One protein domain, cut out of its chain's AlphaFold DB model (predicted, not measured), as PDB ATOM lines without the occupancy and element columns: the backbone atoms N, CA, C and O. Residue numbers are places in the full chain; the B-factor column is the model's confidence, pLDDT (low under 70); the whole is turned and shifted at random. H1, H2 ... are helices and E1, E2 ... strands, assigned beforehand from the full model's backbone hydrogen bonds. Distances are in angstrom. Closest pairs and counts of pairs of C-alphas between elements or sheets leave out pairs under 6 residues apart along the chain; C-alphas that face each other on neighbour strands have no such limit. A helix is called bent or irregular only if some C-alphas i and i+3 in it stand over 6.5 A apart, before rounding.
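This is residues 5 to 36 and 253 to 429 of the 440 residues of an uncharacterized protein of Mycobacterium sp (UniProt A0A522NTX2). A strongly twisted wall of four antiparallel strands, E1, E2, E6 and E5, has helices H1, H6 and H8 over one and the same face, and a helical pair, H4 with H5, lies beyond H8. The hairpin H2 and H3 makes one end of the longest axis, and the small hairpin E3 and E4 lies toward the other end. The printed part has 209 residues, with nine named helices and six named strands in the order H1 H2 H3 H4 H5 H6 E1 E2 H7 E3 E4 H8 E5 E6 H9. Its class is mixed, helices and strands. It is compact, with a radius of gyration of the C-alphas of 17.8 A and spans of 58 by 43 by 34 A.

H1, residues 5 to 10, is on the sheet made in order by E1, residues 321 to 326, E2, 329 to 334, E6, 404 to 414, and E5, 395 to 401. It lies over E1, with Leu 7 and Ile 323 the closest C-alphas at 5.9 A. H2, residues 14 to 23, and H3, residues 27 to 36, touch as a helical hairpin, opposite ways at a shallow tilt of 10 degrees, with C-alphas 18 and 30 closest at 4.0 A. H4, residues 253 to 273, is apart from H3. H5, residues 275 to 298, was assigned as one helix by its hydrogen bonds but is bent: C-alphas 285 and 288 are 7.0 A apart, and its arms H5a, 275 to 285, and H5b, 288 to 298, stand at a steep tilt of 52 degrees. H4 and H5a form a helical hairpin; H4 touches H5a with residues 266 to 270 alone, C-alphas 270 and 278 being closest at 5.0 A. H6, residues 303 to 316, is at a height of 9.6 A over the sheet and runs along E2, at 3 degrees on the local plane; H1 and H6 on this one face make two layers, helices and sheet. In the sheet, N 324 and O 331 of E1 and E2 are 2.9 A apart, N 332 and O 411 of E2 and E6 2.8 A, and N 399 and O 408 of E5 and E6 2.7 A, each within hydrogen-bond range. E6 bends by 79 degrees at residue 407, where C-alpha 407 and C-alpha 341 of H7, residues 340 to 345, are closest at 3.4 A. E3, residues 357 to 359, and E4, 370 to 372, are a hairpin, with N 358 and O 371 2.8 A apart. H8, residues 373 to 387, is the hub and touches H4, H5a and H9, residues 422 to 427; its closest C-alphas to H4 are Tyr 374 and Thr 263, 4.9 A. H8 is only just irregular, with C-alphas 374 and 377 6.6 A apart. H9 only grazes the sheet. Every O i to N i+4 pair is within hydrogen-bond range in H1, H2, H3, H4, H5a, H6, H7 and H9, against 5 of 7 in H5b and 7 of 11 in H8.

H1 begins at C-alpha 5, (41.826, -31.929, 42.473). H4 is 29.5 A long from first to last C-alpha, H8 22.5 A and H6 20.2 A. E6 is 25.2 A long and ends at C-alpha 414, (24.785, -34.762, 31.714). H9 ends at C-alpha 427, (11.018, -24.879, 30.307).

The C-alphas of Gly 25 and His 273 are the two farthest apart, at 58.6 A. Residues 37 to 252 are not printed, and C-alphas 36 and 253 are 21.9 A apart across the cut. The link from H7 to E3, 11 residues, is long. The mean pLDDT of the printed part is 95.9, and no printed residue is under 70.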
ATOM      1  N   HIS A   5      40.642 -32.649  42.922       95.88
ATOM      2  CA  HIS A   5      41.826 -31.929  42.473       95.88
ATOM      3  C   HIS A   5      41.729 -31.536  40.996       95.88
ATOM      4  O   HIS A   5      41.942 -30.371  40.678       95.88
ATOM      5  N   GLU A   6      41.353 -32.467  40.112       96.50
ATOM      6  CA  GLU A   6      41.170 -32.179  38.681       96.50
ATOM      7  C   GLU A   6      40.082 -31.129  38.453       96.50
ATOM      8  O   GLU A   6      40.258 -30.224  37.644       96.50
ATOM      9  N   LEU A   7      38.974 -31.221  39.192       97.50
ATOM     10  CA  LEU A   7      37.888 -30.241  39.159       97.50
ATOM     11  C   LEU A   7      38.377 -28.851  39.590       97.50
ATOM     12  O   LEU A   7      38.175 -27.862  38.885       97.50
ATOM     13  N   THR A   8      39.087 -28.778  40.716       95.38
ATOM     14  CA  THR A   8      39.656 -27.521  41.218       95.38
ATOM     15  C   THR A   8      40.656 -26.925  40.229       95.38
ATOM     16  O   THR A   8      40.618 -25.727  39.967       95.38
ATOM     17  N   GLU A   9      41.534 -27.747  39.654       94.31
ATOM     18  CA  GLU A   9      42.532 -27.297  38.686       94.31
ATOM     19  C   GLU A   9      41.882 -26.798  37.390       94.31
ATOM     20  O   GLU A   9      42.285 -25.771  36.847       94.31
ATOM     21  N   MET A  10      40.843 -27.488  36.915       95.69
ATOM     22  CA  MET A  10      40.109 -27.124  35.707       95.69
ATOM     23  C   MET A  10      39.417 -25.763  35.835       95.69
ATOM     24  O   MET A  10      39.335 -25.038  34.847       95.69
ATOM     25  N   ALA A  11      38.986 -25.383  37.041       96.31
ATOM     26  CA  ALA A  11      38.401 -24.073  37.323       96.31
ATOM     27  C   ALA A  11      39.421 -22.915  37.358       96.31
ATOM     28  O   ALA A  11      39.024 -21.748  37.347       96.31
ATOM     29  N   LEU A  12      40.729 -23.195  37.387       94.94
ATOM     30  CA  LEU A  12      41.762 -22.157  37.382       94.94
ATOM     31  C   LEU A  12      42.054 -21.670  35.961       94.94
ATOM     32  O   LEU A  12      42.255 -22.464  35.040       94.94
ATOM     33  N   ALA A  13      42.149 -20.348  35.800       94.00
ATOM     34  CA  ALA A  13      42.502 -19.743  34.523       94.00
ATOM     35  C   ALA A  13      43.886 -20.237  34.046       94.00
ATOM     36  O   ALA A  13      44.800 -20.370  34.868       94.00
ATOM     37  N   PRO A  14      44.099 -20.450  32.734       94.94
ATOM     38  CA  PRO A  14      45.375 -20.947  32.212       94.94
ATOM     39  C   PRO A  14      46.597 -20.123  32.643       94.94
ATOM     40  O   PRO A  14      47.618 -20.693  33.017       94.94
ATOM     41  N   GLY A  15      46.478 -18.790  32.668       95.94
ATOM     42  CA  GLY A  15      47.548 -17.906  33.146       95.94
ATOM     43  C   GLY A  15      47.918 -18.151  34.613       95.94
ATOM     44  O   GLY A  15      49.099 -18.205  34.949       95.94
ATOM     45  N   ASP A  16      46.925 -18.397  35.475       96.25
ATOM     46  CA  ASP A  16      47.147 -18.702  36.895       96.25
ATOM     47  C   ASP A  16      47.785 -20.088  37.077       96.25
ATOM     48  O   ASP A  16      48.701 -20.247  37.881       96.25
ATOM     49  N   ARG A  17      47.354 -21.087  36.291       96.06
ATOM     50  CA  ARG A  17      47.952 -22.435  36.292       96.06
ATOM     51  C   ARG A  17      49.422 -22.395  35.874       96.06
ATOM     52  O   ARG A  17      50.264 -22.993  36.546       96.06
ATOM     53  N   ALA A  18      49.738 -21.660  34.808       97.62
ATOM     54  CA  ALA A  18      51.108 -21.481  34.341       97.62
ATOM     55  C   ALA A  18      51.967 -20.714  35.361       97.62
ATOM     56  O   ALA A  18      53.090 -21.124  35.648       97.62
ATOM     57  N   ALA A  19      51.437 -19.648  35.971       97.56
ATOM     58  CA  ALA A  19      52.157 -18.881  36.986       97.56
ATOM     59  C   ALA A  19      52.454 -19.734  38.232       97.56
ATOM     60  O   ALA A  19      53.588 -19.761  38.707       97.56
ATOM     61  N   ALA A  20      51.475 -20.514  38.699       96.44
ATOM     62  CA  ALA A  20      51.663 -21.431  39.816       96.44
ATOM     63  C   ALA A  20      52.698 -22.530  39.515       96.44
ATOM     64  O   ALA A  20      53.387 -22.987  40.427       96.44
ATOM     65  N   ALA A  21      52.812 -22.981  38.260       97.50
ATOM     66  CA  ALA A  21      53.865 -23.906  37.846       97.50
ATOM     67  C   ALA A  21      55.257 -23.251  37.925       97.50
ATOM     68  O   ALA A  21      56.166 -23.841  38.514       97.50
ATOM     69  N   LEU A  22      55.402 -22.002  37.459       97.69
ATOM     70  CA  LEU A  22      56.648 -21.236  37.609       97.69
ATOM     71  C   LEU A  22      57.047 -21.045  39.076       97.69
ATOM     72  O   LEU A  22      58.222 -21.182  39.408       97.69
ATOM     73  N   ASP A  23      56.089 -20.781  39.964       96.62
ATOM     74  CA  ASP A  23      56.363 -20.591  41.394       96.62
ATOM     75  C   ASP A  23      56.877 -21.870  42.080       96.62
ATOM     76  O   ASP A  23      57.597 -21.795  43.075       96.62
ATOM     77  N   ARG A  24      56.574 -23.048  41.521       97.38
ATOM     78  CA  ARG A  24      57.140 -24.338  41.955       97.38
ATOM     79  C   ARG A  24      58.454 -24.700  41.254       97.38
ATOM     80  O   ARG A  24      59.018 -25.750  41.548       97.38
ATOM     81  N   GLY A  25      58.933 -23.867  40.329       97.25
ATOM     82  CA  GLY A  25      60.093 -24.160  39.484       97.25
ATOM     83  C   GLY A  25      59.808 -25.143  38.342       97.25
ATOM     84  O   GLY A  25      60.748 -25.621  37.709       97.25
ATOM     85  N   ASP A  26      58.539 -25.444  38.054       98.06
ATOM     86  CA  ASP A  26      58.131 -26.333  36.963       98.06
ATOM     87  C   ASP A  26      57.954 -25.540  35.659       98.06
ATOM     88  O   ASP A  26      56.851 -25.184  35.234       98.06
ATOM     89  N   VAL A  27      59.092 -25.212  35.047       98.06
ATOM     90  CA  VAL A  27      59.162 -24.405  33.821       98.06
ATOM     91  C   VAL A  27      58.470 -25.105  32.649       98.06
ATOM     92  O   VAL A  27      57.784 -24.457  31.859       98.06
ATOM     93  N   GLN A  28      58.599 -26.433  32.556       98.25
ATOM     94  CA  GLN A  28      58.013 -27.207  31.464       98.25
ATOM     95  C   GLN A  28      56.483 -27.198  31.537       98.25
ATOM     96  O   GLN A  28      55.835 -26.906  30.533       98.25
ATOM     97  N   ALA A  29      55.893 -27.421  32.717       97.88
ATOM     98  CA  ALA A  29      54.441 -27.351  32.864       97.88
ATOM     99  C   ALA A  29      53.899 -25.940  32.584       97.88
ATOM    100  O   ALA A  29      52.873 -25.800  31.917       97.88
ATOM    101  N   ALA A  30      54.592 -24.888  33.037       98.19
ATOM    102  CA  ALA A  30      54.207 -23.510  32.727       98.19
ATOM    103  C   ALA A  30      54.173 -23.254  31.213       98.19
ATOM    104  O   ALA A  30      53.209 -22.689  30.689       98.19
ATOM    105  N   ARG A  31      55.206 -23.730  30.510       98.19
ATOM    106  CA  ARG A  31      55.326 -23.637  29.058       98.19
ATOM    107  C   ARG A  31      54.210 -24.391  28.339       98.19
ATOM    108  O   ARG A  31      53.598 -23.846  27.424       98.19
ATOM    109  N   ASP A  32      53.908 -25.616  28.755       97.94
ATOM    110  CA  ASP A  32      52.876 -26.439  28.119       97.94
ATOM    111  C   ASP A  32      51.471 -25.846  28.303       97.94
ATOM    112  O   ASP A  32      50.670 -25.815  27.359       97.94
ATOM    113  N   VAL A  33      51.184 -25.287  29.483       97.06
ATOM    114  CA  VAL A  33      49.934 -24.560  29.730       97.06
ATOM    115  C   VAL A  33      49.853 -23.314  28.848       97.06
ATOM    116  O   VAL A  33      48.858 -23.146  28.147       97.06
ATOM    117  N   ALA A  34      50.881 -22.463  28.817       97.19
ATOM    118  CA  ALA A  34      50.848 -21.255  27.993       97.19
ATOM    119  C   ALA A  34      50.697 -21.592  26.497       97.19
ATOM    120  O   ALA A  34      49.794 -21.077  25.837       97.19
ATOM    121  N   LYS A  35      51.491 -22.545  25.987       97.31
ATOM    122  CA  LYS A  35      51.490 -22.973  24.579       97.31
ATOM    123  C   LYS A  35      50.148 -23.533  24.133       97.31
ATOM    124  O   LYS A  35      49.672 -23.190  23.054       97.31
ATOM    125  N   SER A  36      49.530 -24.382  24.947       95.69
ATOM    126  CA  SER A  36      48.238 -24.982  24.601       95.69
ATOM    127  C   SER A  36      47.079 -23.981  24.621       95.69
ATOM    128  O   SER A  36      46.025 -24.296  24.078       95.69
ATOM    129  N   PRO A 253      38.250  -6.881  25.859       93.00
ATOM    130  CA  PRO A 253      37.714  -5.792  25.045       93.00
ATOM    131  C   PRO A 253      37.120  -6.274  23.720       93.00
ATOM    132  O   PRO A 253      36.014  -5.865  23.372       93.00
ATOM    133  N   THR A 254      37.787  -7.203  23.027       94.94
ATOM    134  CA  THR A 254      37.255  -7.809  21.795       94.94
ATOM    135  C   THR A 254      36.015  -8.649  22.083       94.94
ATOM    136  O   THR A 254      34.998  -8.505  21.405       94.94
ATOM    137  N   HIS A 255      36.065  -9.480  23.130       95.31
ATOM    138  CA  HIS A 255      34.926 -10.284  23.580       95.31
ATOM    139  C   HIS A 255      33.690  -9.431  23.865       95.31
ATOM    140  O   HIS A 255      32.619  -9.678  23.310       95.31
ATOM    141  N   HIS A 256      33.845  -8.406  24.704       95.12
ATOM    142  CA  HIS A 256      32.756  -7.528  25.109       95.12
ATOM    143  C   HIS A 256      32.224  -6.724  23.929       95.12
ATOM    144  O   HIS A 256      31.012  -6.582  23.819       95.12
ATOM    145  N   PHE A 257      33.084  -6.255  23.019       95.56
ATOM    146  CA  PHE A 257      32.631  -5.550  21.822       95.56
ATOM    147  C   PHE A 257      31.673  -6.414  20.993       95.56
ATOM    148  O   PHE A 257      30.548  -5.997  20.717       95.56
ATOM    149  N   PHE A 258      32.068  -7.642  20.646       96.50
ATOM    150  CA  PHE A 258      31.215  -8.515  19.840       96.50
ATOM    151  C   PHE A 258      29.978  -9.023  20.590       96.50
ATOM    152  O   PHE A 258      28.919  -9.185  19.976       96.50
ATOM    153  N   ARG A 259      30.094  -9.267  21.902       96.88
ATOM    154  CA  ARG A 259      28.966  -9.607  22.781       96.88
ATOM    155  C   ARG A 259      27.939  -8.478  22.817       96.88
ATOM    156  O   ARG A 259      26.741  -8.732  22.690       96.88
ATOM    157  N   ASP A 260      28.392  -7.246  23.002       97.25
ATOM    158  CA  ASP A 260      27.514  -6.086  23.097       97.25
ATOM    159  C   ASP A 260      26.868  -5.807  21.743       97.25
ATOM    160  O   ASP A 260      25.658  -5.595  21.693       97.25
ATOM    161  N   LEU A 261      27.635  -5.907  20.649       97.62
ATOM    162  CA  LEU A 261      27.124  -5.707  19.295       97.62
ATOM    163  C   LEU A 261      25.982  -6.677  18.993       97.62
ATOM    164  O   LEU A 261      24.907  -6.247  18.583       97.62
ATOM    165  N   VAL A 262      26.162  -7.969  19.275       97.69
ATOM    166  CA  VAL A 262      25.108  -8.947  18.994       97.69
ATOM    167  C   VAL A 262      23.900  -8.778  19.913       97.69
ATOM    168  O   VAL A 262      22.762  -8.951  19.477       97.69
ATOM    169  N   THR A 263      24.121  -8.373  21.168       98.25
ATOM    170  CA  THR A 263      23.029  -8.038  22.095       98.25
ATOM    171  C   THR A 263      22.221  -6.852  21.586       98.25
ATOM    172  O   THR A 263      20.995  -6.873  21.641       98.25
ATOM    173  N   ALA A 264      22.897  -5.819  21.092       97.88
ATOM    174  CA  ALA A 264      22.261  -4.606  20.615       97.88
ATOM    175  C   ALA A 264      21.541  -4.828  19.275       97.88
ATOM    176  O   ALA A 264      20.417  -4.365  19.123       97.88
ATOM    177  N   LEU A 265      22.115  -5.605  18.349       98.25
ATOM    178  CA  LEU A 265      21.465  -5.968  17.082       98.25
ATOM    179  C   LEU A 265      20.212  -6.827  17.304       98.25
ATOM    180  O   LEU A 265      19.145  -6.515  16.781       98.25
ATOM    181  N   THR A 266      20.305  -7.882  18.119       98.06
ATOM    182  CA  THR A 266      19.127  -8.701  18.474       98.06
ATOM    183  C   THR A 266      18.112  -7.902  19.292       98.06
ATOM    184  O   THR A 266      16.906  -8.037  19.096       98.06
ATOM    185  N   GLY A 267      18.592  -6.997  20.149       97.88
ATOM    186  CA  GLY A 267      17.787  -6.003  20.846       97.88
ATOM    187  C   GLY A 267      16.996  -5.106  19.900       97.88
ATOM    188  O   GLY A 267      15.794  -4.957  20.094       97.88
ATOM    189  N   TRP A 268      17.638  -4.571  18.859       98.31
ATOM    190  CA  TRP A 268      16.990  -3.754  17.834       98.31
ATOM    191  C   TRP A 268      15.906  -4.549  17.094       98.31
ATOM    192  O   TRP A 268      14.779  -4.076  16.960       98.31
ATOM    193  N   ILE A 269      16.187  -5.804  16.713       98.62
ATOM    194  CA  ILE A 269      15.179  -6.693  16.110       98.62
ATOM    195  C   ILE A 269      13.987  -6.873  17.058       98.62
ATOM    196  O   ILE A 269      12.839  -6.761  16.631       98.62
ATOM    197  N   TYR A 270      14.234  -7.118  18.348       98.25
ATOM    198  CA  TYR A 270      13.171  -7.258  19.342       98.25
ATOM    199  C   TYR A 270      12.316  -5.992  19.466       98.25
ATOM    200  O   TYR A 270      11.089  -6.083  19.440       98.25
ATOM    201  N   THR A 271      12.939  -4.821  19.590       97.88
ATOM    202  CA  THR A 271      12.212  -3.564  19.808       97.88
ATOM    203  C   THR A 271      11.436  -3.105  18.580       97.88
ATOM    204  O   THR A 271      10.374  -2.508  18.732       97.88
ATOM    205  N   THR A 272      11.942  -3.393  17.379       98.38
ATOM    206  CA  THR A 272      11.368  -2.895  16.120       98.38
ATOM    207  C   THR A 272      10.420  -3.906  15.472       98.38
ATOM    208  O   THR A 272       9.410  -3.523  14.884       98.38
ATOM    209  N   HIS A 273      10.709  -5.203  15.604       98.25
ATOM    210  CA  HIS A 273      10.005  -6.278  14.893       98.25
ATOM    211  C   HIS A 273       9.425  -7.361  15.816       98.25
ATOM    212  O   HIS A 273       8.745  -8.274  15.348       98.25
ATOM    213  N   GLY A 274       9.637  -7.258  17.129       97.69
ATOM    214  CA  GLY A 274       9.030  -8.132  18.126       97.69
ATOM    215  C   GLY A 274       9.822  -9.405  18.442       97.69
ATOM    216  O   GLY A 274      10.842  -9.742  17.836       97.69
ATOM    217  N   VAL A 275       9.335 -10.130  19.452       97.81
ATOM    218  CA  VAL A 275      10.024 -11.295  20.033       97.81
ATOM    219  C   VAL A 275      10.157 -12.471  19.066       97.81
ATOM    220  O   VAL A 275      11.160 -13.176  19.122       97.81
ATOM    221  N   GLU A 276       9.201 -12.667  18.155       97.50
ATOM    222  CA  GLU A 276       9.237 -13.771  17.187       97.50
ATOM    223  C   GLU A 276      10.426 -13.643  16.228       97.50
ATOM    224  O   GLU A 276      11.170 -14.603  16.026       97.50
ATOM    225  N   HIS A 277      10.664 -12.441  15.695       98.25
ATOM    226  CA  HIS A 277      11.814 -12.177  14.833       98.25
ATOM    227  C   HIS A 277      13.135 -12.233  15.599       98.25
ATOM    228  O   HIS A 277      14.108 -12.802  15.102       98.25
ATOM    229  N   CYS A 278      13.171 -11.715  16.830       98.06
ATOM    230  CA  CYS A 278      14.352 -11.833  17.679       98.06
ATOM    231  C   CYS A 278      14.703 -13.310  17.923       98.06
ATOM    232  O   CYS A 278      15.840 -13.718  17.692       98.06
ATOM    233  N   TRP A 279      13.721 -14.137  18.286       97.75
ATOM    234  CA  TRP A 279      13.902 -15.579  18.464       97.75
ATOM    235  C   TRP A 279      14.395 -16.261  17.184       97.75
ATOM    236  O   TRP A 279      15.403 -16.968  17.207       97.75
ATOM    237  N   LYS A 280      13.737 -15.995  16.049       98.19
ATOM    238  CA  LYS A 280      14.121 -16.551  14.746       98.19
ATOM    239  C   LYS A 280      15.560 -16.175  14.371       98.19
ATOM    240  O   LYS A 280      16.296 -17.036  13.896       98.19
ATOM    241  N   SER A 281      15.993 -14.938  14.631       98.19
ATOM    242  CA  SER A 281      17.387 -14.530  14.397       98.19
ATOM    243  C   SER A 281      18.377 -15.298  15.280       98.19
ATOM    244  O   SER A 281      19.425 -15.716  14.803       98.19
ATOM    245  N   VAL A 282      18.046 -15.575  16.543       98.12
ATOM    246  CA  VAL A 282      18.910 -16.370  17.429       98.12
ATOM    247  C   VAL A 282      19.011 -17.815  16.928       98.12
ATOM    248  O   VAL A 282      20.096 -18.402  16.914       98.12
ATOM    249  N   GLU A 283      17.906 -18.401  16.463       97.31
ATOM    250  CA  GLU A 283      17.923 -19.744  15.879       97.31
ATOM    251  C   GLU A 283      18.745 -19.818  14.584       97.31
ATOM    252  O   GLU A 283      19.553 -20.737  14.421       97.31
ATOM    253  N   GLU A 284      18.553 -18.867  13.669       97.31
ATOM    254  CA  GLU A 284      19.163 -18.875  12.336       97.31
ATOM    255  C   GLU A 284      20.605 -18.372  12.305       97.31
ATOM    256  O   GLU A 284      21.391 -18.860  11.496       97.31
ATOM    257  N   CYS A 285      20.963 -17.423  13.170       97.69
ATOM    258  CA  CYS A 285      22.266 -16.759  13.141       97.69
ATOM    259  C   CYS A 285      23.242 -17.317  14.184       97.69
ATOM    260  O   CYS A 285      24.448 -17.150  14.018       97.69
ATOM    261  N   TYR A 286      22.753 -17.990  15.232       97.25
ATOM    262  CA  TYR A 286      23.595 -18.571  16.282       97.25
ATOM    263  C   TYR A 286      23.404 -20.080  16.422       97.25
ATOM    264  O   TYR A 286      24.346 -20.837  16.183       97.25
ATOM    265  N   ASN A 287      22.204 -20.552  16.777       95.12
ATOM    266  CA  ASN A 287      22.066 -21.959  17.158       95.12
ATOM    267  C   ASN A 287      22.326 -22.918  16.009       95.12
ATOM    268  O   ASN A 287      23.153 -23.805  16.157       95.12
ATOM    269  N   ARG A 288      21.663 -22.760  14.862       93.88
ATOM    270  CA  ARG A 288      21.868 -23.676  13.731       93.88
ATOM    271  C   ARG A 288      23.306 -23.634  13.187       93.88
ATOM    272  O   ARG A 288      23.905 -24.704  13.096       93.88
ATOM    273  N   PRO A 289      23.882 -22.465  12.841       94.62
ATOM    274  CA  PRO A 289      25.191 -22.425  12.190       94.62
ATOM    275  C   PRO A 289      26.362 -22.622  13.163       94.62
ATOM    276  O   PRO A 289      27.309 -23.322  12.819       94.62
ATOM    277  N   ALA A 290      26.308 -22.045  14.370       92.31
ATOM    278  CA  ALA A 290      27.408 -22.115  15.332       92.31
ATOM    279  C   ALA A 290      27.245 -23.318  16.268       92.31
ATOM    280  O   ALA A 290      28.078 -24.227  16.292       92.31
ATOM    281  N   MET A 291      26.137 -23.358  17.013       94.19
ATOM    282  CA  MET A 291      25.937 -24.405  18.014       94.19
ATOM    283  C   MET A 291      25.638 -25.761  17.381       94.19
ATOM    284  O   MET A 291      26.104 -26.762  17.899       94.19
ATOM    285  N   GLY A 292      24.941 -25.831  16.247       94.12
ATOM    286  CA  GLY A 292      24.664 -27.082  15.543       94.12
ATOM    287  C   GLY A 292      25.949 -27.771  15.088       94.12
ATOM    288  O   GLY A 292      26.138 -28.958  15.351       94.12
ATOM    289  N   ALA A 293      26.872 -27.009  14.493       91.75
ATOM    290  CA  ALA A 293      28.195 -27.503  14.117       91.75
ATOM    291  C   ALA A 293      29.006 -27.959  15.342       91.75
ATOM    292  O   ALA A 293      29.617 -29.026  15.309       91.75
ATOM    293  N   MET A 294      28.964 -27.197  16.441       93.75
ATOM    294  CA  MET A 294      29.608 -27.588  17.696       93.75
ATOM    295  C   MET A 294      29.005 -28.878  18.268       93.75
ATOM    296  O   MET A 294      29.747 -29.794  18.607       93.75
ATOM    297  N   MET A 295      27.677 -28.996  18.346       95.44
ATOM    298  CA  MET A 295      27.007 -30.174  18.908       95.44
ATOM    299  C   MET A 295      27.319 -31.446  18.116       95.44
ATOM    300  O   MET A 295      27.483 -32.499  18.727       95.44
ATOM    301  N   ALA A 296      27.465 -31.346  16.790       94.19
ATOM    302  CA  ALA A 296      27.887 -32.462  15.942       94.19
ATOM    303  C   ALA A 296      29.331 -32.922  16.215       94.19
ATOM    304  O   ALA A 296      29.649 -34.089  16.030       94.19
ATOM    305  N   GLN A 297      30.218 -32.030  16.661       94.00
ATOM    306  CA  GLN A 297      31.568 -32.417  17.094       94.00
ATOM    307  C   GLN A 297      31.541 -32.996  18.512       94.00
ATOM    308  O   GLN A 297      32.171 -34.010  18.798       94.00
ATOM    309  N   VAL A 298      30.775 -32.367  19.404       96.44
ATOM    310  CA  VAL A 298      30.630 -32.757  20.813       96.44
ATOM    311  C   VAL A 298      29.984 -34.140  20.963       96.44
ATOM    312  O   VAL A 298      30.297 -34.846  21.926       96.44
ATOM    313  N   SER A 299      29.120 -34.564  20.033       95.69
ATOM    314  CA  SER A 299      28.513 -35.905  20.054       95.69
ATOM    315  C   SER A 299      29.543 -37.029  19.996       95.69
ATOM    316  O   SER A 299      29.340 -38.053  20.649       95.69
ATOM    317  N   GLU A 300      30.667 -36.800  19.319       96.50
ATOM    318  CA  GLU A 300      31.751 -37.776  19.162       96.50
ATOM    319  C   GLU A 300      32.709 -37.813  20.360       96.50
ATOM    320  O   GLU A 300      33.534 -38.719  20.484       96.50
ATOM    321  N   LEU A 301      32.611 -36.835  21.264       97.50
ATOM    322  CA  LEU A 301      33.464 -36.743  22.444       97.50
ATOM    323  C   LEU A 301      32.947 -37.612  23.591       97.50
ATOM    324  O   LEU A 301      31.737 -37.742  23.808       97.50
ATOM    325  N   SER A 302      33.880 -38.129  24.395       97.19
ATOM    326  CA  SER A 302      33.554 -38.717  25.693       97.19
ATOM    327  C   SER A 302      32.991 -37.649  26.637       97.19
ATOM    328  O   SER A 302      33.320 -36.471  26.513       97.19
ATOM    329  N   VAL A 303      32.186 -38.034  27.635       97.06
ATOM    330  CA  VAL A 303      31.681 -37.087  28.653       97.06
ATOM    331  C   VAL A 303      32.831 -36.307  29.302       97.06
ATOM    332  O   VAL A 303      32.713 -35.102  29.519       97.06
ATOM    333  N   ARG A 304      33.967 -36.969  29.555       97.69
ATOM    334  CA  ARG A 304      35.157 -36.334  30.126       97.69
ATOM    335  C   ARG A 304      35.667 -35.204  29.232       97.69
ATOM    336  O   ARG A 304      35.878 -34.096  29.715       97.69
ATOM    337  N   ASP A 305      35.806 -35.467  27.937       97.88
ATOM    338  CA  ASP A 305      36.311 -34.486  26.972       97.88
ATOM    339  C   ASP A 305      35.308 -33.355  26.729       97.88
ATOM    340  O   ASP A 305      35.710 -32.208  26.553       97.88
ATOM    341  N   ARG A 306      34.000 -33.638  26.806       97.88
ATOM    342  CA  ARG A 306      32.951 -32.605  26.782       97.88
ATOM    343  C   ARG A 306      33.116 -31.624  27.942       97.88
ATOM    344  O   ARG A 306      33.044 -30.419  27.738       97.88
ATOM    345  N   VAL A 307      33.370 -32.119  29.151       98.19
ATOM    346  CA  VAL A 307      33.588 -31.263  30.328       98.19
ATOM    347  C   VAL A 307      34.853 -30.416  30.172       98.19
ATOM    348  O   VAL A 307      34.808 -29.215  30.431       98.19
ATOM    349  N   VAL A 308      35.954 -31.005  29.691       96.81
ATOM    350  CA  VAL A 308      37.205 -30.270  29.428       96.81
ATOM    351  C   VAL A 308      36.996 -29.180  28.372       96.81
ATOM    352  O   VAL A 308      37.412 -28.042  28.581       96.81
ATOM    353  N   LEU A 309      36.297 -29.492  27.276       96.06
ATOM    354  CA  LEU A 309      35.952 -28.519  26.238       96.06
ATOM    355  C   LEU A 309      35.112 -27.362  26.799       96.06
ATOM    356  O   LEU A 309      35.361 -26.204  26.466       96.06
ATOM    357  N   LEU A 310      34.128 -27.659  27.656       96.62
ATOM    358  CA  LEU A 310      33.283 -26.636  28.273       96.62
ATOM    359  C   LEU A 310      34.087 -25.709  29.190       96.62
ATOM    360  O   LEU A 310      33.928 -24.490  29.133       96.62
ATOM    361  N   ALA A 311      34.972 -26.282  30.005       96.25
ATOM    362  CA  ALA A 311      35.862 -25.522  30.871       96.25
ATOM    363  C   ALA A 311      36.788 -24.595  30.070       96.25
ATOM    364  O   ALA A 311      36.920 -23.415  30.404       96.25
ATOM    365  N   ASP A 312      37.376 -25.102  28.982       93.88
ATOM    366  CA  ASP A 312      38.198 -24.310  28.068       93.88
ATOM    367  C   ASP A 312      37.404 -23.148  27.462       93.88
ATOM    368  O   ASP A 312      37.869 -22.007  27.503       93.88
ATOM    369  N   LEU A 313      36.190 -23.410  26.966       93.62
ATOM    370  CA  LEU A 313      35.290 -22.384  26.436       93.62
ATOM    371  C   LEU A 313      34.985 -21.303  27.487       93.62
ATOM    372  O   LEU A 313      34.971 -20.112  27.174       93.62
ATOM    373  N   PHE A 314      34.781 -21.688  28.748       95.00
ATOM    374  CA  PHE A 314      34.429 -20.753  29.822       95.00
ATOM    375  C   PHE A 314      35.599 -19.875  30.248       95.00
ATOM    376  O   PHE A 314      35.396 -18.691  30.540       95.00
ATOM    377  N   HIS A 315      36.823 -20.401  30.191       93.19
ATOM    378  CA  HIS A 315      38.026 -19.582  30.335       93.19
ATOM    379  C   HIS A 315      38.112 -18.520  29.237       93.19
ATOM    380  O   HIS A 315      38.432 -17.370  29.537       93.19
ATOM    381  N   GLN A 316      37.723 -18.846  27.997       90.81
ATOM    382  CA  GLN A 316      37.662 -17.856  26.910       90.81
ATOM    383  C   GLN A 316      36.516 -16.847  27.073       90.81
ATOM    384  O   GLN A 316      36.598 -15.736  26.566       90.81
ATOM    385  N   HIS A 317      35.466 -17.168  27.826       91.56
ATOM    386  CA  HIS A 317      34.445 -16.196  28.245       91.56
ATOM    387  C   HIS A 317      34.868 -15.354  29.469       91.56
ATOM    388  O   HIS A 317      34.070 -14.573  30.006       91.56
ATOM    389  N   GLY A 318      36.098 -15.534  29.967       89.81
ATOM    390  CA  GLY A 318      36.592 -14.861  31.165       89.81
ATOM    391  C   GLY A 318      35.800 -15.213  32.425       89.81
ATOM    392  O   GLY A 318      35.705 -14.389  33.342       89.81
ATOM    393  N   MET A 319      35.145 -16.376  32.446       91.00
ATOM    394  CA  MET A 319      34.289 -16.772  33.557       91.00
ATOM    395  C   MET A 319      35.130 -17.159  34.766       91.00
ATOM    396  O   MET A 319      36.152 -17.829  34.648       91.00
ATOM    397  N   LYS A 320      34.643 -16.783  35.947       89.31
ATOM    398  CA  LYS A 320      35.052 -17.404  37.203       89.31
ATOM    399  C   LYS A 320      33.957 -18.378  37.593       89.31
ATOM    400  O   LYS A 320      32.782 -18.007  37.592       89.31
ATOM    401  N   TYR A 321      34.338 -19.608  37.893       95.88
ATOM    402  CA  TYR A 321      33.379 -20.650  38.212       95.88
ATOM    403  C   TYR A 321      33.956 -21.652  39.198       95.88
ATOM    404  O   TYR A 321      35.168 -21.789  39.344       95.88
ATOM    405  N   THR A 322      33.057 -22.362  39.865       97.19
ATOM    406  CA  THR A 322      33.366 -23.627  40.532       97.19
ATOM    407  C   THR A 322      32.757 -24.754  39.721       97.19
ATOM    408  O   THR A 322      31.716 -24.566  39.096       97.19
ATOM    409  N   ILE A 323      33.371 -25.928  39.743       98.12
ATOM    410  CA  ILE A 323      32.871 -27.105  39.035       98.12
ATOM    411  C   ILE A 323      32.620 -28.233  40.037       98.12
ATOM    412  O   ILE A 323      33.406 -28.432  40.963       98.12
ATOM    413  N   SER A 324      31.503 -28.939  39.879       97.94
ATOM    414  CA  SER A 324      31.119 -30.064  40.731       97.94
ATOM    415  C   SER A 324      30.670 -31.253  39.883       97.94
ATOM    416  O   SER A 324      30.054 -31.084  38.830       97.94
ATOM    417  N   GLU A 325      30.988 -32.469  40.329       98.06
ATOM    418  CA  GLU A 325      30.497 -33.705  39.719       98.06
ATOM    419  C   GLU A 325      29.467 -34.373  40.636       98.06
ATOM    420  O   GLU A 325      29.663 -34.502  41.844       98.06
ATOM    421  N   SER A 326      28.365 -34.816  40.039       96.19
ATOM    422  CA  SER A 326      27.309 -35.599  40.676       96.19
ATOM    423  C   SER A 326      27.107 -36.919  39.927       96.19
ATOM    424  O   SER A 326      27.700 -37.150  38.874       96.19
ATOM    425  N   ALA A 327      26.224 -37.787  40.430       94.69
ATOM    426  CA  ALA A 327      25.918 -39.053  39.761       94.69
ATOM    427  C   ALA A 327      25.381 -38.873  38.323       94.69
ATOM    428  O   ALA A 327      25.665 -39.707  37.463       94.69
ATOM    429  N   GLY A 328      24.634 -37.792  38.061       95.25
ATOM    430  CA  GLY A 328      23.981 -37.546  36.769       95.25
ATOM    431  C   GLY A 328      24.785 -36.692  35.783       95.25
ATOM    432  O   GLY A 328      24.398 -36.563  34.622       95.25
ATOM    433  N   GLY A 329      25.894 -36.092  36.213       97.62
ATOM    434  CA  GLY A 329      26.654 -35.183  35.360       97.62
ATOM    435  C   GLY A 329      27.570 -34.233  36.112       97.62
ATOM    436  O   GLY A 329      27.663 -34.255  37.344       97.62
ATOM    437  N   VAL A 330      28.204 -33.356  35.341       98.62
ATOM    438  CA  VAL A 330      29.089 -32.293  35.824       98.62
ATOM    439  C   VAL A 330      28.416 -30.938  35.631       98.62
ATOM    440  O   VAL A 330      27.812 -30.686  34.587       98.62
ATOM    441  N   SER A 331      28.531 -30.069  36.634       98.38
ATOM    442  CA  SER A 331      27.961 -28.721  36.632       98.38
ATOM    443  C   SER A 331      29.052 -27.674  36.830       98.38
ATOM    444  O   SER A 331      29.873 -27.797  37.738       98.38
ATOM    445  N   LEU A 332      29.054 -26.638  35.993       98.31
ATOM    446  CA  LEU A 332      29.885 -25.448  36.149       98.31
ATOM    447  C   LEU A 332      28.997 -24.317  36.669       98.31
ATOM    448  O   LEU A 332      28.093 -23.860  35.972       98.31
ATOM    449  N   HIS A 333      29.276 -23.875  37.891       97.56
ATOM    450  CA  HIS A 333      28.528 -22.840  38.595       97.56
ATOM    451  C   HIS A 333      29.204 -21.493  38.374       97.56
ATOM    452  O   HIS A 333      30.322 -21.264  38.848       97.56
ATOM    453  N   THR A 334      28.542 -20.608  37.637       96.06
ATOM    454  CA  THR A 334      29.101 -19.314  37.228       96.06
ATOM    455  C   THR A 334      28.431 -18.169  37.977       96.06
ATOM    456  O   THR A 334      27.212 -18.159  38.163       96.06
ATOM    457  N   ALA A 335      29.228 -17.187  38.395       91.50
ATOM    458  CA  ALA A 335      28.757 -15.998  39.102       91.50
ATOM    459  C   ALA A 335      29.711 -14.810  38.846       91.50
ATOM    460  O   ALA A 335      30.700 -14.653  39.568       91.50
ATOM    461  N   PRO A 336      29.465 -13.986  37.810       93.44
ATOM    462  CA  PRO A 336      28.424 -14.130  36.787       93.44
ATOM    463  C   PRO A 336      28.803 -15.137  35.687       93.44
ATOM    464  O   PRO A 336      29.973 -15.498  35.524       93.44
ATOM    465  N   CYS A 337      27.835 -15.528  34.854       94.62
ATOM    466  CA  CYS A 337      28.151 -16.127  33.559       94.62
ATOM    467  C   CYS A 337      28.807 -15.082  32.636       94.62
ATOM    468  O   CYS A 337      28.481 -13.893  32.669       94.62
ATOM    469  N   GLY A 338      29.757 -15.515  31.807       91.06
ATOM    470  CA  GLY A 338      30.745 -14.625  31.178       91.06
ATOM    471  C   GLY A 338      30.220 -13.614  30.166       91.06
ATOM    472  O   GLY A 338      30.948 -12.684  29.823       91.06
ATOM    473  N   SER A 339      28.972 -13.763  29.723       93.88
ATOM    474  CA  SER A 339      28.352 -12.845  28.771       93.88
ATOM    475  C   SER A 339      27.062 -12.232  29.322       93.88
ATOM    476  O   SER A 339      27.090 -11.081  29.741       93.88
ATOM    477  N   GLY A 340      25.950 -12.977  29.380       95.62
ATOM    478  CA  GLY A 340      24.656 -12.432  29.814       95.62
ATOM    479  C   GLY A 340      24.639 -11.953  31.268       95.62
ATOM    480  O   GLY A 340      24.187 -10.851  31.554       95.62
ATOM    481  N   GLY A 341      25.204 -12.743  32.179       95.56
ATOM    482  CA  GLY A 341      25.364 -12.354  33.576       95.56
ATOM    483  C   GLY A 341      26.309 -11.175  33.739       95.56
ATOM    484  O   GLY A 341      26.015 -10.251  34.486       95.56
ATOM    485  N   ARG A 342      27.395 -11.142  32.965       95.62
ATOM    486  CA  ARG A 342      28.308 -10.001  32.956       95.62
ATOM    487  C   ARG A 342      27.629  -8.710  32.481       95.62
ATOM    488  O   ARG A 342      27.866  -7.667  33.071       95.62
ATOM    489  N   LEU A 343      26.749  -8.767  31.479       96.69
ATOM    490  CA  LEU A 343      25.944  -7.610  31.058       96.69
ATOM    491  C   LEU A 343      25.026  -7.100  32.180       96.69
ATOM    492  O   LEU A 343      24.830  -5.892  32.307       96.69
ATOM    493  N   ILE A 344      24.475  -8.003  32.999       95.94
ATOM    494  CA  ILE A 344      23.689  -7.634  34.185       95.94
ATOM    495  C   ILE A 344      24.585  -6.925  35.207       95.94
ATOM    496  O   ILE A 344      24.245  -5.820  35.629       95.94
ATOM    497  N   ASP A 345      25.737  -7.508  35.549       95.06
ATOM    498  CA  ASP A 345      26.693  -6.936  36.508       95.06
ATOM    499  C   ASP A 345      27.242  -5.572  36.059       95.06
ATOM    500  O   ASP A 345      27.451  -4.676  36.874       95.06
ATOM    501  N   GLU A 346      27.441  -5.388  34.751       94.50
ATOM    502  CA  GLU A 346      27.848  -4.118  34.138       94.50
ATOM    503  C   GLU A 346      26.730  -3.058  34.135       94.50
ATOM    504  O   GLU A 346      26.968  -1.916  33.739       94.50
ATOM    505  N   GLY A 347      25.501  -3.413  34.524       95.62
ATOM    506  CA  GLY A 347      24.344  -2.521  34.456       95.62
ATOM    507  C   GLY A 347      23.914  -2.192  33.023       95.62
ATOM    508  O   GLY A 347      23.301  -1.153  32.790       95.62
ATOM    509  N   ALA A 348      24.217  -3.055  32.045       95.88
ATOM    510  CA  ALA A 348      24.046  -2.759  30.620       95.88
ATOM    511  C   ALA A 348      22.579  -2.572  30.179       95.88
ATOM    512  O   ALA A 348      22.310  -1.972  29.140       95.88
ATOM    513  N   TYR A 349      21.630  -3.059  30.978       95.38
ATOM    514  CA  TYR A 349      20.189  -2.894  30.754       95.38
ATOM    515  C   TYR A 349      19.636  -1.577  31.322       95.38
ATOM    516  O   TYR A 349      18.470  -1.252  31.115       95.38
ATOM    517  N   ALA A 350      20.466  -0.804  32.024       94.88
ATOM    518  CA  ALA A 350      20.166   0.551  32.465       94.88
ATOM    519  C   ALA A 350      20.920   1.584  31.608       94.88
ATOM    520  O   ALA A 350      21.739   1.250  30.744       94.88
ATOM    521  N   ALA A 351      20.653   2.868  31.856       91.44
ATOM    522  CA  ALA A 351      21.406   3.946  31.233       91.44
ATOM    523  C   ALA A 351      22.911   3.831  31.568       91.44
ATOM    524  O   ALA A 351      23.259   3.513  32.705       91.44
ATOM    525  N   PRO A 352      23.814   4.128  30.614       90.25
ATOM    526  CA  PRO A 352      23.534   4.701  29.296       90.25
ATOM    527  C   PRO A 352      23.305   3.669  28.181       90.25
ATOM    528  O   PRO A 352      22.841   4.060  27.113       90.25
ATOM    529  N   LYS A 353      23.629   2.384  28.396       92.25
ATOM    530  CA  LYS A 353      23.559   1.358  27.342       92.25
ATOM    531  C   LYS A 353      22.118   1.031  26.945       92.25
ATOM    532  O   LYS A 353      21.854   0.910  25.755       92.25
ATOM    533  N   ASN A 354      21.207   0.955  27.921       94.50
ATOM    534  CA  ASN A 354      19.779   0.677  27.729       94.50
ATOM    535  C   ASN A 354      19.523  -0.538  26.819       94.50
ATOM    536  O   ASN A 354      18.645  -0.498  25.956       94.50
ATOM    537  N   LEU A 355      20.313  -1.607  26.978       96.00
ATOM    538  CA  LEU A 355      20.105  -2.815  26.187       96.00
ATOM    539  C   LEU A 355      18.705  -3.389  26.470       96.00
ATOM    540  O   LEU A 355      18.245  -3.322  27.613       96.00
ATOM    541  N   PRO A 356      18.014  -3.961  25.469       96.12
ATOM    542  CA  PRO A 356      16.646  -4.419  25.679       96.12
ATOM    543  C   PRO A 356      16.524  -5.634  26.611       96.12
ATOM    544  O   PRO A 356      17.424  -6.471  26.722       96.12
ATOM    545  N   ILE A 357      15.362  -5.729  27.262       97.19
ATOM    546  CA  ILE A 357      14.911  -6.882  28.046       97.19
ATOM    547  C   ILE A 357      13.636  -7.409  27.392       97.19
ATOM    548  O   ILE A 357      12.649  -6.681  27.274       97.19
ATOM    549  N   VAL A 358      13.647  -8.681  27.011       96.81
ATOM    550  CA  VAL A 358      12.492  -9.400  26.477       96.81
ATOM    551  C   VAL A 358      11.442  -9.537  27.570       96.81
ATOM    552  O   VAL A 358      11.730 -10.043  28.654       96.81
ATOM    553  N   GLN A 359      10.226  -9.100  27.260       96.44
ATOM    554  CA  GLN A 359       9.074  -9.150  28.156       96.44
ATOM    555  C   GLN A 359       8.173 -10.351  27.855       96.44
ATOM    556  O   GLN A 359       7.930 -10.680  26.692       96.44
ATOM    557  N   GLY A 360       7.598 -10.926  28.909       94.00
ATOM    558  CA  GLY A 360       6.543 -11.930  28.842       94.00
ATOM    559  C   GLY A 360       7.036 -13.371  28.953       94.00
ATOM    560  O   GLY A 360       8.118 -13.739  28.491       94.00
ATOM    561  N   LYS A 361       6.187 -14.212  29.549       94.25
ATOM    562  CA  LYS A 361       6.447 -15.643  29.724       94.25
ATOM    563  C   LYS A 361       6.353 -16.371  28.392       94.25
ATOM    564  O   LYS A 361       5.309 -16.363  27.744       94.25
ATOM    565  N   GLY A 362       7.421 -17.065  28.023       93.25
ATOM    566  CA  GLY A 362       7.439 -17.918  26.846       93.25
ATOM    567  C   GLY A 362       8.768 -18.633  26.676       93.25
ATOM    568  O   GLY A 362       9.675 -18.515  27.498       93.25
ATOM    569  N   LEU A 363       8.892 -19.363  25.572       94.50
ATOM    570  CA  LEU A 363      10.113 -20.088  25.223       94.50
ATOM    571  C   LEU A 363      11.344 -19.161  25.183       94.50
ATOM    572  O   LEU A 363      12.378 -19.481  25.766       94.50
ATOM    573  N   ALA A 364      11.199 -17.974  24.585       95.25
ATOM    574  CA  ALA A 364      12.259 -16.969  24.470       95.25
ATOM    575  C   ALA A 364      12.781 -16.427  25.811       95.25
ATOM    576  O   ALA A 364      13.869 -15.858  25.865       95.25
ATOM    577  N   SER A 365      12.029 -16.620  26.894       95.50
ATOM    578  CA  SER A 365      12.344 -16.119  28.228       95.50
ATOM    579  C   SER A 365      12.499 -17.228  29.265       95.50
ATOM    580  O   SER A 365      12.452 -16.941  30.455       95.50
ATOM    581  N   PHE A 366      12.669 -18.497  28.862       94.94
ATOM    582  CA  PHE A 366      12.646 -19.628  29.805       94.94
ATOM    583  C   PHE A 366      11.367 -19.654  30.685       94.94
ATOM    584  O   PHE A 366      11.377 -20.149  31.812       94.94
ATOM    585  N   GLY A 367      10.257 -19.093  30.194       94.25
ATOM    586  CA  GLY A 367       9.002 -18.942  30.935       94.25
ATOM    587  C   GLY A 367       9.000 -17.832  31.996       94.25
ATOM    588  O   GLY A 367       8.055 -17.761  32.783       94.25
ATOM    589  N   LEU A 368      10.029 -16.985  32.036       94.69
ATOM    590  CA  LEU A 368      10.152 -15.858  32.964       94.69
ATOM    591  C   LEU A 368       9.419 -14.620  32.441       94.69
ATOM    592  O   LEU A 368       9.188 -14.482  31.243       94.69
ATOM    593  N   ASP A 369       9.073 -13.702  33.343       95.38
ATOM    594  CA  ASP A 369       8.435 -12.432  32.970       95.38
ATOM    595  C   ASP A 369       9.396 -11.491  32.233       95.38
ATOM    596  O   ASP A 369       8.974 -10.723  31.372       95.38
ATOM    597  N   GLU A 370      10.689 -11.584  32.542       95.50
ATOM    598  CA  GLU A 370      11.742 -10.762  31.960       95.50
ATOM    599  C   GLU A 370      12.977 -11.610  31.653       95.50
ATOM    600  O   GLU A 370      13.432 -12.402  32.485       95.50
ATOM    601  N   MET A 371      13.556 -11.405  30.471       95.50
ATOM    602  CA  MET A 371      14.785 -12.059  30.035       95.50
ATOM    603  C   MET A 371      15.701 -11.040  29.349       95.50
ATOM    604  O   MET A 371      15.295 -10.436  28.359       95.50
ATOM    605  N   PRO A 372      16.944 -10.847  29.818       96.88
ATOM    606  CA  PRO A 372      17.935 -10.065  29.086       96.88
ATOM    607  C   PRO A 372      18.047 -10.553  27.634       96.88
ATOM    608  O   PRO A 372      18.232 -11.752  27.430       96.88
ATOM    609  N   THR A 373      17.958  -9.673  26.626       96.62
ATOM    610  CA  THR A 373      17.865 -10.132  25.221       96.62
ATOM    611  C   THR A 373      19.030 -11.031  24.814       96.62
ATOM    612  O   THR A 373      18.818 -12.048  24.157       96.62
ATOM    613  N   TYR A 374      20.244 -10.741  25.296       97.44
ATOM    614  CA  TYR A 374      21.399 -11.608  25.064       97.44
ATOM    615  C   TYR A 374      21.161 -13.043  25.545       97.44
ATOM    616  O   TYR A 374      21.504 -13.989  24.846       97.44
ATOM    617  N   CYS A 375      20.552 -13.225  26.718       97.19
ATOM    618  CA  CYS A 375      20.322 -14.534  27.327       97.19
ATOM    619  C   CYS A 375      19.305 -15.397  26.562       97.19
ATOM    620  O   CYS A 375      19.229 -16.590  26.841       97.19
ATOM    621  N   MET A 376      18.574 -14.854  25.577       96.25
ATOM    622  CA  MET A 376      17.630 -15.609  24.738       96.25
ATOM    623  C   MET A 376      18.297 -16.772  23.979       96.25
ATOM    624  O   MET A 376      17.637 -17.764  23.665       96.25
ATOM    625  N   HIS A 377      19.607 -16.711  23.722       97.06
ATOM    626  CA  HIS A 377      20.312 -17.839  23.108       97.06
ATOM    627  C   HIS A 377      20.321 -19.091  23.994       97.06
ATOM    628  O   HIS A 377      20.263 -20.192  23.458       97.06
ATOM    629  N   CYS A 378      20.295 -18.952  25.325       97.31
ATOM    630  CA  CYS A 378      20.309 -20.086  26.251       97.31
ATOM    631  C   CYS A 378      19.072 -21.003  26.117       97.31
ATOM    632  O   CYS A 378      19.265 -22.203  25.906       97.31
ATOM    633  N   PRO A 379      17.809 -20.513  26.181       97.31
ATOM    634  CA  PRO A 379      16.645 -21.365  25.925       97.31
ATOM    635  C   PRO A 379      16.657 -21.979  24.534       97.31
ATOM    636  O   PRO A 379      16.253 -23.128  24.365       97.31
ATOM    637  N   ALA A 380      17.152 -21.244  23.545       97.12
ATOM    638  CA  ALA A 380      17.210 -21.717  22.177       97.12
ATOM    639  C   ALA A 380      18.252 -22.850  22.003       97.12
ATOM    640  O   ALA A 380      17.966 -23.849  21.341       97.12
ATOM    641  N   THR A 381      19.411 -22.771  22.672       97.62
ATOM    642  CA  THR A 381      20.401 -23.863  22.724       97.62
ATOM    643  C   THR A 381      19.871 -25.069  23.498       97.62
ATOM    644  O   THR A 381      19.963 -26.188  22.993       97.62
ATOM    645  N   ASN A 382      19.253 -24.865  24.671       98.06
ATOM    646  CA  ASN A 382      18.629 -25.954  25.433       98.06
ATOM    647  C   ASN A 382      17.596 -26.697  24.578       98.06
ATOM    648  O   ASN A 382      17.635 -27.921  24.491       98.06
ATOM    649  N   LYS A 383      16.705 -25.958  23.905       97.56
ATOM    650  CA  LYS A 383      15.712 -26.529  22.992       97.56
ATOM    651  C   LYS A 383      16.372 -27.394  21.921       97.56
ATOM    652  O   LYS A 383      16.009 -28.557  21.788       97.56
ATOM    653  N   MET A 384      17.371 -26.859  21.219       96.75
ATOM    654  CA  MET A 384      18.078 -27.577  20.155       96.75
ATOM    655  C   MET A 384      18.708 -28.889  20.650       96.75
ATOM    656  O   MET A 384      18.565 -29.923  20.002       96.75
ATOM    657  N   VAL A 385      19.394 -28.864  21.797       97.31
ATOM    658  CA  VAL A 385      20.040 -30.060  22.367       97.31
ATOM    659  C   VAL A 385      19.003 -31.113  22.766       97.31
ATOM    660  O   VAL A 385      19.198 -32.302  22.508       97.31
ATOM    661  N   LEU A 386      17.895 -30.692  23.380       97.25
ATOM    662  CA  LEU A 386      16.861 -31.605  23.868       97.25
ATOM    663  C   LEU A 386      15.999 -32.182  22.737       97.25
ATOM    664  O   LEU A 386      15.654 -33.359  22.796       97.25
ATOM    665  N   GLU A 387      15.694 -31.407  21.693       95.69
ATOM    666  CA  GLU A 387      14.970 -31.900  20.508       95.69
ATOM    667  C   GLU A 387      15.772 -32.931  19.716       95.69
ATOM    668  O   GLU A 387      15.199 -33.876  19.177       95.69
ATOM    669  N   ASN A 388      17.097 -32.777  19.681       94.50
ATOM    670  CA  ASN A 388      17.993 -33.694  18.982       94.50
ATOM    671  C   ASN A 388      18.383 -34.925  19.819       94.50
ATOM    672  O   ASN A 388      19.078 -35.806  19.315       94.50
ATOM    673  N   GLY A 389      17.954 -35.007  21.086       93.69
ATOM    674  CA  GLY A 389      18.260 -36.138  21.966       93.69
ATOM    675  C   GLY A 389      19.741 -36.255  22.347       93.69
ATOM    676  O   GLY A 389      20.234 -37.361  22.571       93.69
ATOM    677  N   GLY A 390      20.473 -35.139  22.398       93.38
ATOM    678  CA  GLY A 390      21.897 -35.126  22.730       93.38
ATOM    679  C   GLY A 390      22.665 -33.992  22.044       93.38
ATOM    680  O   GLY A 390      22.120 -33.323  21.166       93.38
ATOM    681  N   PRO A 391      23.931 -33.742  22.433       95.75
ATOM    682  CA  PRO A 391      24.779 -34.540  23.334       95.75
ATOM    683  C   PRO A 391      24.665 -34.215  24.843       95.75
ATOM    684  O   PRO A 391      25.581 -34.538  25.599       95.75
ATOM    685  N   TYR A 392      23.568 -33.587  25.294       97.19
ATOM    686  CA  TYR A 392      23.324 -33.185  26.696       97.19
ATOM    687  C   TYR A 392      24.461 -32.349  27.305       97.19
ATOM    688  O   TYR A 392      24.806 -32.469  28.479       97.19
ATOM    689  N   PHE A 393      25.048 -31.506  26.458       97.81
ATOM    690  CA  PHE A 393      26.161 -30.610  26.739       97.81
ATOM    691  C   PHE A 393      25.677 -29.162  26.669       97.81
ATOM    692  O   PHE A 393      24.847 -28.839  25.818       97.81
ATOM    693  N   LEU A 394      26.233 -28.300  27.529       96.69
ATOM    694  CA  LEU A 394      25.894 -26.876  27.608       96.69
ATOM    695  C   LEU A 394      24.388 -26.649  27.853       96.69
ATOM    696  O   LEU A 394      23.791 -25.718  27.321       96.69
ATOM    697  N   LEU A 395      23.761 -27.502  28.667       97.94
ATOM    698  CA  LEU A 395      22.399 -27.240  29.132       97.94
ATOM    699  C   LEU A 395      22.451 -26.224  30.270       97.94
ATOM    700  O   LEU A 395      23.175 -26.419  31.242       97.94
ATOM    701  N   VAL A 396      21.706 -25.132  30.127       97.56
ATOM    702  CA  VAL A 396      21.782 -23.971  31.019       97.56
ATOM    703  C   VAL A 396      20.601 -23.943  31.981       97.56
ATOM    704  O   VAL A 396      19.447 -24.051  31.553       97.56
ATOM    705  N   GLU A 397      20.878 -23.697  33.259       96.00
ATOM    706  CA  GLU A 397      19.890 -23.243  34.236       96.00
ATOM    707  C   GLU A 397      20.206 -21.816  34.690       96.00
ATOM    708  O   GLU A 397      21.275 -21.562  35.253       96.00
ATOM    709  N   PRO A 398      19.301 -20.850  34.452       94.94
ATOM    710  CA  PRO A 398      19.507 -19.503  34.949       94.94
ATOM    711  C   PRO A 398      19.345 -19.478  36.472       94.94
ATOM    712  O   PRO A 398      18.370 -19.994  37.018       94.94
ATOM    713  N   GLY A 399      20.266 -18.815  37.159       94.19
ATOM    714  CA  GLY A 399      20.159 -18.507  38.577       94.19
ATOM    715  C   GLY A 399      19.112 -17.422  38.801       94.19
ATOM    716  O   GLY A 399      19.251 -16.291  38.319       94.19
ATOM    717  N   LEU A 400      18.064 -17.767  39.548       94.31
ATOM    718  CA  LEU A 400      16.916 -16.900  39.787       94.31
ATOM    719  C   LEU A 400      16.887 -16.369  41.218       94.31
ATOM    720  O   LEU A 400      17.167 -17.088  42.176       94.31
ATOM    721  N   ARG A 401      16.447 -15.122  41.360       93.38
ATOM    722  CA  ARG A 401      16.062 -14.514  42.632       93.38
ATOM    723  C   ARG A 401      14.807 -13.689  42.409       93.38
ATOM    724  O   ARG A 401      14.764 -12.872  41.496       93.38
ATOM    725  N   ASP A 402      13.779 -13.940  43.215       91.62
ATOM    726  CA  ASP A 402      12.491 -13.239  43.135       91.62
ATOM    727  C   ASP A 402      11.883 -13.264  41.713       91.62
ATOM    728  O   ASP A 402      11.316 -12.285  41.237       91.62
ATOM    729  N   GLY A 403      12.047 -14.393  41.006       87.19
ATOM    730  CA  GLY A 403      11.556 -14.590  39.635       87.19
ATOM    731  C   GLY A 403      12.399 -13.936  38.531       87.19
ATOM    732  O   GLY A 403      12.023 -14.025  37.366       87.19
ATOM    733  N   ARG A 404      13.534 -13.311  38.868       89.62
ATOM    734  CA  ARG A 404      14.412 -12.600  37.927       89.62
ATOM    735  C   ARG A 404      15.778 -13.263  37.826       89.62
ATOM    736  O   ARG A 404      16.276 -13.831  38.796       89.62
ATOM    737  N   ILE A 405      16.398 -13.158  36.655       93.00
ATOM    738  CA  ILE A 405      17.763 -13.644  36.436       93.00
ATOM    739  C   ILE A 405      18.750 -12.763  37.193       93.00
ATOM    740  O   ILE A 405      18.714 -11.540  37.097       93.00
ATOM    741  N   THR A 406      19.646 -13.410  37.929       92.81
ATOM    742  CA  THR A 406      20.681 -12.751  38.742       92.81
ATOM    743  C   THR A 406      21.998 -12.548  38.003       92.81
ATOM    744  O   THR A 406      22.860 -11.830  38.486       92.81
ATOM    745  N   GLY A 407      22.171 -13.210  36.859       91.12
ATOM    746  CA  GLY A 407      23.448 -13.307  36.156       91.12
ATOM    747  C   GLY A 407      24.310 -14.484  36.606       91.12
ATOM    748  O   GLY A 407      25.285 -14.810  35.931       91.12
ATOM    749  N   HIS A 408      23.922 -15.176  37.678       94.69
ATOM    750  CA  HIS A 408      24.460 -16.492  37.990       94.69
ATOM    751  C   HIS A 408      23.800 -17.519  37.069       94.69
ATOM    752  O   HIS A 408      22.590 -17.444  36.856       94.69
ATOM    753  N   CYS A 409      24.566 -18.461  36.530       96.25
ATOM    754  CA  CYS A 409      24.030 -19.563  35.730       96.25
ATOM    755  C   CYS A 409      24.775 -20.855  36.054       96.25
ATOM    756  O   CYS A 409      25.998 -20.836  36.228       96.25
ATOM    757  N   ASP A 410      24.045 -21.962  36.036       97.44
ATOM    758  CA  ASP A 410      24.619 -23.297  36.060       97.44
ATOM    759  C   ASP A 410      24.615 -23.876  34.647       97.44
ATOM    760  O   ASP A 410      23.642 -23.747  33.898       97.44
ATOM    761  N   PHE A 411      25.734 -24.482  34.266       98.19
ATOM    762  CA  PHE A 411      25.899 -25.125  32.969       98.19
ATOM    763  C   PHE A 411      26.237 -26.589  33.167       98.19
ATOM    764  O   PHE A 411      27.187 -26.924  33.875       98.19
ATOM    765  N   HIS A 412      25.477 -27.452  32.513       98.50
ATOM    766  CA  HIS A 412      25.511 -28.879  32.765       98.50
ATOM    767  C   HIS A 412      26.019 -29.657  31.554       98.50
ATOM    768  O   HIS A 412      25.674 -29.377  30.399       98.50
ATOM    769  N   VAL A 413      26.809 -30.684  31.856       98.56
ATOM    770  CA  VAL A 413      27.095 -31.812  30.970       98.56
ATOM    771  C   VAL A 413      26.540 -33.056  31.653       98.56
ATOM    772  O   VAL A 413      27.112 -33.535  32.634       98.56
ATOM    773  N   PHE A 414      25.411 -33.560  31.162       98.31
ATOM    774  CA  PHE A 414      24.785 -34.762  31.714       98.31
ATOM    775  C   PHE A 414      25.370 -36.029  31.092       98.31
ATOM    776  O   PHE A 414      25.785 -36.040  29.931       98.31
ATOM    777  N   HIS A 415      25.394 -37.112  31.869       95.75
ATOM    778  CA  HIS A 415      25.898 -38.407  31.408       95.75
ATOM    779  C   HIS A 415      24.971 -39.045  30.368       95.75
ATOM    780  O   HIS A 415      25.442 -39.679  29.422       95.75
ATOM    781  N   SER A 416      23.658 -38.870  30.528       95.12
ATOM    782  CA  SER A 416      22.644 -39.430  29.643       95.12
ATOM    783  C   SER A 416      21.352 -38.608  29.640       95.12
ATOM    784  O   SER A 416      21.160 -37.710  30.458       95.12
ATOM    785  N   GLU A 417      20.421 -38.967  28.752       95.62
ATOM    786  CA  GLU A 417      19.063 -38.408  28.729       95.62
ATOM    787  C   GLU A 417      18.346 -38.560  30.075       95.62
ATOM    788  O   GLU A 417      17.599 -37.677  30.494       95.62
ATOM    789  N   ALA A 418      18.548 -39.698  30.749       95.31
ATOM    790  CA  ALA A 418      17.850 -40.039  31.984       95.31
ATOM    791  C   ALA A 418      18.197 -39.061  33.118       95.31
ATOM    792  O   ALA A 418      17.348 -38.782  33.968       95.31
ATOM    793  N   ASP A 419      19.405 -38.500  33.067       96.69
ATOM    794  CA  ASP A 419      19.942 -37.589  34.072       96.69
ATOM    795  C   ASP A 419      19.456 -36.144  33.896       96.69
ATOM    796  O   ASP A 419      19.515 -35.364  34.846       96.69
ATOM    797  N   VAL A 420      18.935 -35.786  32.715       97.56
ATOM    798  CA  VAL A 420      18.388 -34.449  32.457       97.56
ATOM    799  C   VAL A 420      17.061 -34.271  33.218       97.56
ATOM    800  O   VAL A 420      16.114 -35.038  32.994       97.56
ATOM    801  N   PRO A 421      16.935 -33.253  34.093       96.19
ATOM    802  CA  PRO A 421      15.697 -32.982  34.816       96.19
ATOM    803  C   PRO A 421      14.518 -32.677  33.885       96.19
ATOM    804  O   PRO A 421      14.650 -31.935  32.912       96.19
ATOM    805  N   GLN A 422      13.323 -33.175  34.228       95.75
ATOM    806  CA  GLN A 422      12.098 -32.901  33.458       95.75
ATOM    807  C   GLN A 422      11.809 -31.395  33.341       95.75
ATOM    808  O   GLN A 422      11.367 -30.930  32.295       95.75
ATOM    809  N   SER A 423      12.145 -30.618  34.374       94.94
ATOM    810  CA  SER A 423      11.997 -29.161  34.370       94.94
ATOM    811  C   SER A 423      12.752 -28.478  33.227       94.94
ATOM    812  O   SER A 423      12.284 -27.450  32.747       94.94
ATOM    813  N   MET A 424      13.887 -29.020  32.762       96.56
ATOM    814  CA  MET A 424      14.615 -28.456  31.622       96.56
ATOM    815  C   MET A 424      13.841 -28.627  30.317       96.56
ATOM    816  O   MET A 424      13.755 -27.672  29.552       96.56
ATOM    817  N   TYR A 425      13.241 -29.800  30.094       96.94
ATOM    818  CA  TYR A 425      12.370 -30.080  28.949       96.94
ATOM    819  C   TYR A 425      11.138 -29.173  28.948       96.94
ATOM    820  O   TYR A 425      10.856 -28.504  27.952       96.94
ATOM    821  N   ASP A 426      10.450 -29.099  30.090       95.00
ATOM    822  CA  ASP A 426       9.229 -28.308  30.252       95.00
ATOM    823  C   ASP A 426       9.490 -26.819  29.969       95.00
ATOM    824  O   ASP A 426       8.709 -26.162  29.279       95.00
ATOM    825  N   ARG A 427      10.629 -26.293  30.442       93.69
ATOM    826  CA  ARG A 427      11.018 -24.879  30.307       93.69
ATOM    827  C   ARG A 427      11.241 -24.446  28.857       93.69
ATOM    828  O   ARG A 427      11.094 -23.264  28.554       93.69
ATOM    829  N   VAL A 428      11.588 -25.381  27.972       95.88
ATOM    830  CA  VAL A 428      11.762 -25.115  26.535       95.88
ATOM    831  C   VAL A 428      10.703 -25.787  25.656       95.88
ATOM    832  O   VAL A 428      10.837 -25.805  24.434       95.88
ATOM    833  N   GLY A 429       9.631 -26.309  26.259       94.62
ATOM    834  CA  GLY A 429       8.496 -26.882  25.534       94.62
ATOM    835  C   GLY A 429       8.833 -28.129  24.711       94.62
ATOM    836  O   GLY A 429       8.154 -28.401  23.723       94.62
TER     837      GLY A 429